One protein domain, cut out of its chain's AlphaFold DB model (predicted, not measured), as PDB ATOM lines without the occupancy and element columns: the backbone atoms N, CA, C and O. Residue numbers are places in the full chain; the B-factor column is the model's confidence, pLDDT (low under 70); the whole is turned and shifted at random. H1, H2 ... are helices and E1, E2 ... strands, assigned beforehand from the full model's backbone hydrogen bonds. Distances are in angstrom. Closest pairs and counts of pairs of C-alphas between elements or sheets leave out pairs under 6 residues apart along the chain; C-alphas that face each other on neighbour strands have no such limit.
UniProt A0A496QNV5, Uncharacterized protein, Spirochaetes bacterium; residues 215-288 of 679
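Overview. This is residues 215 to 288 of the 679 residues of an uncharacterized protein of Spirochaetes bacterium (UniProt A0A496QNV5). An antiparallel strand hairpin, E1 and E2, and helix H3 make opposite ends of the body; between them H1 and H2 pack crosswise, and H4 packs on E1. The 74 printed residues run H1 H2 H3 H4 E1 E2, mixed in class. The whole is compact, radius of gyration of the C-alphas 11.5 A, spanning 35 by 24 by 19 A.

Along the chain. E1 is residues 271 to 276; E2, 279 to 284, ends at C-alpha 284 (136.644, 124.463, 112.002). H1, residues 215 to 232, 25.6 A long, begins at C-alpha 215 (124.949, 138.861, 111.599). H2 is 238 to 249, H3 251 to 255, H4 261 to 267.

Arrangement. In the hairpin E1 and E2, N 274 and O 281 are within hydrogen-bond range, 2.9 A. H1 and H2 touch, closest C-alphas Gly 224 and Ala 245 at 4.0 A, opposite ways at a steep tilt of 62 degrees. Each helix has every O i to N i+4 pair within hydrogen-bond range.

Size, cuts and confidence. The printed part has no cut and its links are tight. The pLDDT is under 70 at residues 231 to 236, 276 to 279 and 288.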
ATOM      1  N   ALA A 215     125.153 140.038 110.750       93.38
ATOM      2  CA  ALA A 215     124.949 138.861 111.599       93.38
ATOM      3  C   ALA A 215     124.219 137.715 110.870       93.38
ATOM      4  O   ALA A 215     124.692 136.583 110.895       93.38
ATOM      5  N   ASP A 216     123.118 138.011 110.163       93.50
ATOM      6  CA  ASP A 216     122.372 137.010 109.376       93.50
ATOM      7  C   ASP A 216     123.225 136.459 108.226       93.50
ATOM      8  O   ASP A 216     123.185 135.266 107.929       93.50
ATOM      9  N   TRP A 217     124.035 137.310 107.592       95.50
ATOM     10  CA  TRP A 217     124.922 136.873 106.521       95.50
ATOM     11  C   TRP A 217     126.055 135.968 107.031       95.50
ATOM     12  O   TRP A 217     126.309 134.936 106.411       95.50
ATOM     13  N   ILE A 218     126.676 136.295 108.175       95.81
ATOM     14  CA  ILE A 218     127.674 135.434 108.833       95.81
ATOM     15  C   ILE A 218     127.048 134.089 109.209       95.81
ATOM     16  O   ILE A 218     127.588 133.062 108.825       95.81
ATOM     17  N   GLU A 219     125.880 134.069 109.862       95.25
ATOM     18  CA  GLU A 219     125.209 132.817 110.253       95.25
ATOM     19  C   GLU A 219     124.889 131.926 109.038       95.25
ATOM     20  O   GLU A 219     124.983 130.698 109.086       95.25
ATOM     21  N   ARG A 220     124.502 132.528 107.905       95.38
ATOM     22  CA  ARG A 220     124.293 131.791 106.649       95.38
ATOM     23  C   ARG A 220     125.579 131.167 106.128       95.38
ATOM     24  O   ARG A 220     125.532 130.009 105.724       95.38
ATOM     25  N   LEU A 221     126.672 131.924 106.108       96.00
ATOM     26  CA  LEU A 221     127.965 131.437 105.635       96.00
ATOM     27  C   LEU A 221     128.568 130.402 106.580       96.00
ATOM     28  O   LEU A 221     129.050 129.394 106.088       96.00
ATOM     29  N   ASP A 222     128.437 130.575 107.896       96.38
ATOM     30  CA  ASP A 222     128.838 129.583 108.900       96.38
ATOM     31  C   ASP A 222     128.141 128.240 108.649       96.38
ATOM     32  O   ASP A 222     128.810 127.220 108.509       96.38
ATOM     33  N   ARG A 223     126.811 128.235 108.468       95.69
ATOM     34  CA  ARG A 223     126.075 127.014 108.079       95.69
ATOM     35  C   ARG A 223     126.513 126.463 106.723       95.69
ATOM     36  O   ARG A 223     126.440 125.258 106.490       95.69
ATOM     37  N   GLY A 224     126.889 127.347 105.802       95.50
ATOM     38  CA  GLY A 224     127.419 126.973 104.498       95.50
ATOM     39  C   GLY A 224     128.737 126.218 104.628       95.50
ATOM     40  O   GLY A 224     128.879 125.143 104.054       95.50
ATOM     41  N   PHE A 225     129.668 126.753 105.415       94.69
ATOM     42  CA  PHE A 225     130.958 126.136 105.695       94.69
ATOM     43  C   PHE A 225     130.825 124.843 106.490       94.69
ATOM     44  O   PHE A 225     131.449 123.868 106.102       94.69
ATOM     45  N   GLU A 226     129.976 124.782 107.521       93.00
ATOM     46  CA  GLU A 226     129.717 123.533 108.254       93.00
ATOM     47  C   GLU A 226     129.307 122.405 107.297       93.00
ATOM     48  O   GLU A 226     129.916 121.338 107.317       93.00
ATOM     49  N   LYS A 227     128.374 122.674 106.374       87.00
ATOM     50  CA  LYS A 227     127.978 121.712 105.332       87.00
ATOM     51  C   LYS A 227     129.076 121.419 104.320       87.00
ATOM     52  O   LYS A 227     129.171 120.296 103.845       87.00
ATOM     53  N   SER A 228     129.878 122.420 103.966       88.75
ATOM     54  CA  SER A 228     131.029 122.247 103.075       88.75
ATOM     55  C   SER A 228     132.031 121.265 103.684       88.75
ATOM     56  O   SER A 228     132.398 120.280 103.051       88.75
ATOM     57  N   PHE A 229     132.366 121.456 104.959       83.75
ATOM     58  CA  PHE A 229     133.240 120.562 105.703       83.75
ATOM     59  C   PHE A 229     132.612 119.193 106.004       83.75
ATOM     60  O   PHE A 229     133.335 118.233 106.240       83.75
ATOM     61  N   GLU A 230     131.285 119.074 106.094       78.56
ATOM     62  CA  GLU A 230     130.604 117.769 106.173       78.56
ATOM     63  C   GLU A 230     130.651 117.029 104.834       78.56
ATOM     64  O   GLU A 230     130.754 115.807 104.814       78.56
ATOM     65  N   PHE A 231     130.560 117.763 103.724       63.84
ATOM     66  CA  PHE A 231     130.532 117.192 102.382       63.84
ATOM     67  C   PHE A 231     131.917 116.739 101.909       63.84
ATOM     68  O   PHE A 231     132.024 115.674 101.315       63.84
ATOM     69  N   PHE A 232     132.962 117.527 102.177       65.88
ATOM     70  CA  PHE A 232     134.333 117.236 101.736       65.88
ATOM     71  C   PHE A 232     135.254 116.706 102.831       65.88
ATOM     72  O   PHE A 232     136.319 116.182 102.526       65.88
ATOM     73  N   GLY A 233     134.885 116.870 104.102       60.72
ATOM     74  CA  GLY A 233     135.839 116.733 105.194       60.72
ATOM     75  C   GLY A 233     136.818 117.910 105.263       60.72
ATOM     76  O   GLY A 233     136.632 118.961 104.647       60.72
ATOM     77  N   ASN A 234     137.863 117.716 106.060       58.00
ATOM     78  CA  ASN A 234     139.034 118.580 106.147       58.00
ATOM     79  C   ASN A 234     140.262 117.737 105.751       58.00
ATOM     80  O   ASN A 234     140.261 116.555 106.099       58.00
ATOM     81  N   PRO A 235     141.339 118.297 105.166       55.38
ATOM     82  CA  PRO A 235     141.494 119.581 104.486       55.38
ATOM     83  C   PRO A 235     141.144 119.444 102.997       55.38
ATOM     84  O   PRO A 235     141.581 118.518 102.326       55.38
ATOM     85  N   LEU A 236     140.405 120.407 102.456       63.28
ATOM     86  CA  LEU A 236     140.232 120.558 101.010       63.28
ATOM     87  C   LEU A 236     140.702 121.962 100.607       63.28
ATOM     88  O   LEU A 236     140.806 122.850 101.459       63.28
ATOM     89  N   GLU A 237     140.942 122.177  99.315       74.12
ATOM     90  CA  GLU A 237     141.314 123.471  98.752       74.12
ATOM     91  C   GLU A 237     140.378 124.586  99.265       74.12
ATOM     92  O   GLU A 237     139.155 124.495  99.080       74.12
ATOM     93  N   PRO A 238     140.906 125.674  99.867       85.81
ATOM     94  CA  PRO A 238     140.079 126.746 100.413       85.81
ATOM     95  C   PRO A 238     139.107 127.318  99.383       85.81
ATOM     96  O   PRO A 238     137.961 127.606  99.721       85.81
ATOM     97  N   GLN A 239     139.521 127.429  98.117       87.25
ATOM     98  CA  GLN A 239     138.666 127.908  97.030       87.25
ATOM     99  C   GLN A 239     137.394 127.069  96.875       87.25
ATOM    100  O   GLN A 239     136.295 127.619  96.764       87.25
ATOM    101  N   GLU A 240     137.534 125.745  96.913       86.12
ATOM    102  CA  GLU A 240     136.428 124.804  96.767       86.12
ATOM    103  C   GLU A 240     135.537 124.781  98.006       86.12
ATOM    104  O   GLU A 240     134.305 124.785  97.877       86.12
ATOM    105  N   LEU A 241     136.139 124.874  99.196       90.06
ATOM    106  CA  LEU A 241     135.402 125.017 100.448       90.06
ATOM    107  C   LEU A 241     134.566 126.298 100.462       90.06
ATOM    108  O   LEU A 241     133.386 126.239 100.815       90.06
ATOM    109  N   ILE A 242     135.135 127.433 100.036       94.06
ATOM    110  CA  ILE A 242     134.432 128.718  99.920       94.06
ATOM    111  C   ILE A 242     133.312 128.609  98.876       94.06
ATOM    112  O   ILE A 242     132.180 129.022  99.143       94.06
ATOM    113  N   ALA A 243     133.590 128.042  97.696       94.81
ATOM    114  CA  ALA A 243     132.606 127.860  96.626       94.81
ATOM    115  C   ALA A 243     131.375 127.088  97.109       94.81
ATOM    116  O   ALA A 243     130.240 127.552  96.937       94.81
ATOM    117  N   HIS A 244     131.594 125.962  97.784       93.88
ATOM    118  CA  HIS A 244     130.513 125.147  98.317       93.88
ATOM    119  C   HIS A 244     129.865 125.756  99.559       93.88
ATOM    120  O   HIS A 244     128.650 125.637  99.720       93.88
ATOM    121  N   ALA A 245     130.602 126.510 100.377       95.88
ATOM    122  CA  ALA A 245     130.009 127.270 101.470       95.88
ATOM    123  C   ALA A 245     128.982 128.285 100.951       95.88
ATOM    124  O   ALA A 245     127.859 128.338 101.454       95.88
ATOM    125  N   PHE A 246     129.299 129.028  99.885       97.19
ATOM    126  CA  PHE A 246     128.326 129.906  99.226       97.19
ATOM    127  C   PHE A 246     127.162 129.131  98.602       97.19
ATOM    128  O   PHE A 246     126.015 129.584  98.688       97.19
ATOM    129  N   PHE A 247     127.424 127.969  97.998       96.12
ATOM    130  CA  PHE A 247     126.382 127.098  97.452       96.12
ATOM    131  C   PHE A 247     125.381 126.658  98.532       96.12
ATOM    132  O   PHE A 247     124.173 126.866  98.373       96.12
ATOM    133  N   PHE A 248     125.873 126.147  99.662       94.56
ATOM    134  CA  PHE A 248     125.061 125.680 100.787       94.56
ATOM    135  C   PHE A 248     124.406 126.816 101.586       94.56
ATOM    136  O   PHE A 248     123.279 126.649 102.061       94.56
ATOM    137  N   ALA A 249     125.049 127.984 101.680       95.25
ATOM    138  CA  ALA A 249     124.453 129.206 102.232       95.25
ATOM    139  C   ALA A 249     123.310 129.750 101.348       95.25
ATOM    140  O   ALA A 249     122.439 130.501 101.806       95.25
ATOM    141  N   GLY A 250     123.294 129.343 100.076       92.62
ATOM    142  CA  GLY A 250     122.272 129.664  99.098       92.62
ATOM    143  C   GLY A 250     122.467 131.024  98.429       92.62
ATOM    144  O   GLY A 250     123.205 131.904  98.871       92.62
ATOM    145  N   ARG A 251     121.726 131.234  97.337       91.00
ATOM    146  CA  ARG A 251     121.929 132.370  96.419       91.00
ATOM    147  C   ARG A 251     121.758 133.755  97.059       91.00
ATOM    148  O   ARG A 251     122.251 134.740  96.517       91.00
ATOM    149  N   ASN A 252     121.087 133.856  98.206       90.62
ATOM    150  CA  ASN A 252     120.989 135.117  98.941       90.62
ATOM    151  C   ASN A 252     122.351 135.590  99.467       90.62
ATOM    152  O   ASN A 252     122.612 136.788  99.391       90.62
ATOM    153  N   ALA A 253     123.224 134.680  99.912       93.31
ATOM    154  CA  ALA A 253     124.569 135.030 100.376       93.31
ATOM    155  C   ALA A 253     125.419 135.643  99.249       93.31
ATOM    156  O   ALA A 253     126.164 136.590  99.481       93.31
ATOM    157  N   VAL A 254     125.219 135.155  98.020       94.38
ATOM    158  CA  VAL A 254     125.846 135.641  96.778       94.38
ATOM    159  C   VAL A 254     125.246 136.972  96.306       94.38
ATOM    160  O   VAL A 254     125.951 137.827  95.782       94.38
ATOM    161  N   LYS A 255     123.928 137.165  96.437       93.88
ATOM    162  CA  LYS A 255     123.221 138.354  95.916       93.88
ATOM    163  C   LYS A 255     123.258 139.556  96.849       93.88
ATOM    164  O   LYS A 255     123.133 140.683  96.379       93.88
ATOM    165  N   LYS A 256     123.351 139.310  98.153       92.19
ATOM    166  CA  LYS A 256     123.293 140.328  99.204       92.19
ATOM    167  C   LYS A 256     124.471 140.133 100.164       92.19
ATOM    168  O   LYS A 256     124.242 139.742 101.308       92.19
ATOM    169  N   PRO A 257     125.719 140.346  99.705       92.94
ATOM    170  CA  PRO A 257     126.871 140.290 100.590       92.94
ATOM    171  C   PRO A 257     126.752 141.379 101.656       92.94
ATOM    172  O   PRO A 257     126.366 142.509 101.353       92.94
ATOM    173  N   ALA A 258     127.084 141.039 102.898       92.69
ATOM    174  CA  ALA A 258     127.140 142.006 103.992       92.69
ATOM    175  C   ALA A 258     128.577 142.360 104.397       92.69
ATOM    176  O   ALA A 258     128.796 143.359 105.076       92.69
ATOM    177  N   LEU A 259     129.556 141.549 103.987       91.44
ATOM    178  CA  LEU A 259     130.952 141.700 104.374       91.44
ATOM    179  C   LEU A 259     131.883 141.162 103.278       91.44
ATOM    180  O   LEU A 259     131.457 140.409 102.404       91.44
ATOM    181  N   HIS A 260     133.156 141.556 103.330       91.12
ATOM    182  CA  HIS A 260     134.219 140.893 102.570       91.12
ATOM    183  C   HIS A 260     134.679 139.625 103.303       91.12
ATOM    184  O   HIS A 260     134.491 139.515 104.516       91.12
ATOM    185  N   LEU A 261     135.313 138.690 102.589       88.94
ATOM    186  CA  LEU A 261     135.673 137.377 103.138       88.94
ATOM    187  C   LEU A 261     136.633 137.453 104.341       88.94
ATOM    188  O   LEU A 261     136.397 136.790 105.342       88.94
ATOM    189  N   GLY A 262     137.647 138.324 104.305       87.81
ATOM    190  CA  GLY A 262     138.530 138.541 105.462       87.81
ATOM    191  C   GLY A 262     137.773 139.002 106.716       87.81
ATOM    192  O   GLY A 262     137.945 138.439 107.789       87.81
ATOM    193  N   GLY A 263     136.841 139.947 106.566       89.69
ATOM    194  CA  GLY A 263     136.012 140.406 107.682       89.69
ATOM    195  C   GLY A 263     135.053 139.327 108.193       89.69
ATOM    196  O   GLY A 263     134.673 139.354 109.361       89.69
ATOM    197  N   TYR A 264     134.648 138.383 107.336       94.00
ATOM    198  CA  TYR A 264     133.901 137.199 107.764       94.00
ATOM    199  C   TYR A 264     134.763 136.305 108.651       94.00
ATOM    200  O   TYR A 264     134.333 135.975 109.752       94.00
ATOM    201  N   LEU A 265     135.980 135.973 108.212       91.19
ATOM    202  CA  LEU A 265     136.900 135.105 108.955       91.19
ATOM    203  C   LEU A 265     137.259 135.690 110.328       91.19
ATOM    204  O   LEU A 265     137.273 134.967 111.317       91.19
ATOM    205  N   GLU A 266     137.438 137.010 110.422       90.31
ATOM    206  CA  GLU A 266     137.662 137.705 111.700       90.31
ATOM    207  C   GLU A 266     136.487 137.578 112.688       90.31
ATOM    208  O   GLU A 266     136.677 137.669 113.900       90.31
ATOM    209  N   ARG A 267     135.256 137.411 112.184       93.44
ATOM    210  CA  ARG A 267     134.018 137.462 112.984       93.44
ATOM    211  C   ARG A 267     133.319 136.117 113.137       93.44
ATOM    212  O   ARG A 267     132.419 136.011 113.971       93.44
ATOM    213  N   SER A 268     133.679 135.119 112.335       93.94
ATOM    214  CA  SER A 268     133.094 133.788 112.428       93.94
ATOM    215  C   SER A 268     133.486 133.128 113.751       93.94
ATOM    216  O   SER A 268     134.623 133.219 114.229       93.94
ATOM    217  N   ASN A 269     132.520 132.430 114.342       89.44
ATOM    218  CA  ASN A 269     132.746 131.564 115.498       89.44
ATOM    219  C   ASN A 269     132.873 130.089 115.100       89.44
ATOM    220  O   ASN A 269     133.002 129.237 115.974       89.44
ATOM    221  N   LYS A 270     132.796 129.785 113.801       92.00
ATOM    222  CA  LYS A 270     132.770 128.423 113.257       92.00
ATOM    223  C   LYS A 270     133.940 128.130 112.339       92.00
ATOM    224  O   LYS A 270     134.345 126.977 112.249       92.00
ATOM    225  N   VAL A 271     134.472 129.156 111.689       92.44
ATOM    226  CA  VAL A 271     135.536 129.038 110.699       92.44
ATOM    227  C   VAL A 271     136.707 129.915 111.106       92.44
ATOM    228  O   VAL A 271     136.509 131.046 111.551       92.44
ATOM    229  N   GLU A 272     137.919 129.407 110.936       89.44
ATOM    230  CA  GLU A 272     139.149 130.182 111.060       89.44
ATOM    231  C   GLU A 272     140.085 129.932 109.877       89.44
ATOM    232  O   GLU A 272     139.994 128.906 109.203       89.44
ATOM    233  N   LEU A 273     140.950 130.907 109.598       86.00
ATOM    234  CA  LEU A 273     142.077 130.735 108.689       86.00
ATOM    235  C   LEU A 273     143.274 130.288 109.524       86.00
ATOM    236  O   LEU A 273     143.747 131.047 110.368       86.00
ATOM    237  N   MET A 274     143.749 129.079 109.272       78.25
ATOM    238  CA  MET A 274     144.945 128.524 109.886       78.25
ATOM    239  C   MET A 274     146.105 128.622 108.897       78.25
ATOM    240  O   MET A 274     145.934 128.306 107.720       78.25
ATOM    241  N   LEU A 275     147.268 129.077 109.362       70.44
ATOM    242  CA  LEU A 275     148.497 129.091 108.574       70.44
ATOM    243  C   LEU A 275     149.371 127.916 109.022       70.44
ATOM    244  O   LEU A 275     149.811 127.906 110.167       70.44
ATOM    245  N   LEU A 276     149.597 126.944 108.139       59.97
ATOM    246  CA  LEU A 276     150.538 125.836 108.347       59.97
ATOM    247  C   LEU A 276     151.582 125.891 107.233       59.97
ATOM    248  O   LEU A 276     151.205 125.903 106.060       59.97
ATOM    249  N   ASN A 277     152.868 125.952 107.589       55.16
ATOM    250  CA  ASN A 277     153.993 126.012 106.643       55.16
ATOM    251  C   ASN A 277     153.760 127.036 105.510       55.16
ATOM    252  O   ASN A 277     153.869 126.715 104.327       55.16
ATOM    253  N   ASP A 278     153.339 128.250 105.895       54.88
ATOM    254  CA  ASP A 278     153.073 129.404 105.017       54.88
ATOM    255  C   ASP A 278     151.912 129.247 104.023       54.88
ATOM    256  O   ASP A 278     151.742 130.048 103.097       54.88
ATOM    257  N   ARG A 279     151.042 128.259 104.258       61.31
ATOM    258  CA  ARG A 279     149.819 128.024 103.481       61.31
ATOM    259  C   ARG A 279     148.574 128.245 104.326       61.31
ATOM    260  O   ARG A 279     148.529 127.897 105.503       61.31
ATOM    261  N   GLY A 280     147.554 128.843 103.715       72.25
ATOM    262  CA  GLY A 280     146.277 129.108 104.368       72.25
ATOM    263  C   GLY A 280     145.282 127.968 104.186       72.25
ATOM    264  O   GLY A 280     144.893 127.650 103.065       72.25
ATOM    265  N   TYR A 281     144.806 127.420 105.298       78.75
ATOM    266  CA  TYR A 281     143.735 126.432 105.361       78.75
ATOM    267  C   TYR A 281     142.501 127.042 106.019       78.75
ATOM    268  O   TYR A 281     142.603 127.782 106.999       78.75
ATOM    269  N   LEU A 282     141.314 126.717 105.506       86.44
ATOM    270  CA  LEU A 282     140.067 127.034 106.198       86.44
ATOM    271  C   LEU A 282     139.706 125.886 107.125       86.44
ATOM    272  O   LEU A 282     139.594 124.743 106.687       86.44
ATOM    273  N   TRP A 283     139.515 126.208 108.400       85.06
ATOM    274  CA  TRP A 283     139.372 125.216 109.453       85.06
ATOM    275  C   TRP A 283     138.137 125.434 110.312       85.06
ATOM    276  O   TRP A 283     137.613 126.546 110.401       85.06
ATOM    277  N   ARG A 284     137.683 124.364 110.973       86.94
ATOM    278  CA  ARG A 284     136.644 124.463 112.002       86.94
ATOM    279  C   ARG A 284     137.262 125.081 113.248       86.94
ATOM    280  O   ARG A 284     138.194 124.522 113.817       86.94
ATOM    281  N   LYS A 285     136.707 126.208 113.683       87.19
ATOM    282  CA  LYS A 285     137.259 126.980 114.792       87.19
ATOM    283  C   LYS A 285     137.299 126.162 116.081       87.19
ATOM    284  O   LYS A 285     136.257 125.678 116.528       87.19
ATOM    285  N   GLY A 286     138.480 126.051 116.684       79.69
ATOM    286  CA  GLY A 286     138.676 125.339 117.953       79.69
ATOM    287  C   GLY A 286     138.673 123.810 117.853       79.69
ATOM    288  O   GLY A 286     138.584 123.149 118.885       79.69
ATOM    289  N   VAL A 287     138.758 123.249 116.644       75.12
ATOM    290  CA  VAL A 287     139.053 121.826 116.426       75.12
ATOM    291  C   VAL A 287     140.556 121.704 116.195       75.12
ATOM    292  O   VAL A 287     141.052 122.281 115.227       75.12
ATOM    293  N   ASN A 288     141.279 120.979 117.056       67.44
ATOM    294  CA  ASN A 288     142.707 120.742 116.833       67.44
ATOM    295  C   ASN A 288     142.864 119.963 115.513       67.44
ATOM    296  O   ASN A 288     142.145 118.978 115.318       67.44
TER     297      ASN A 288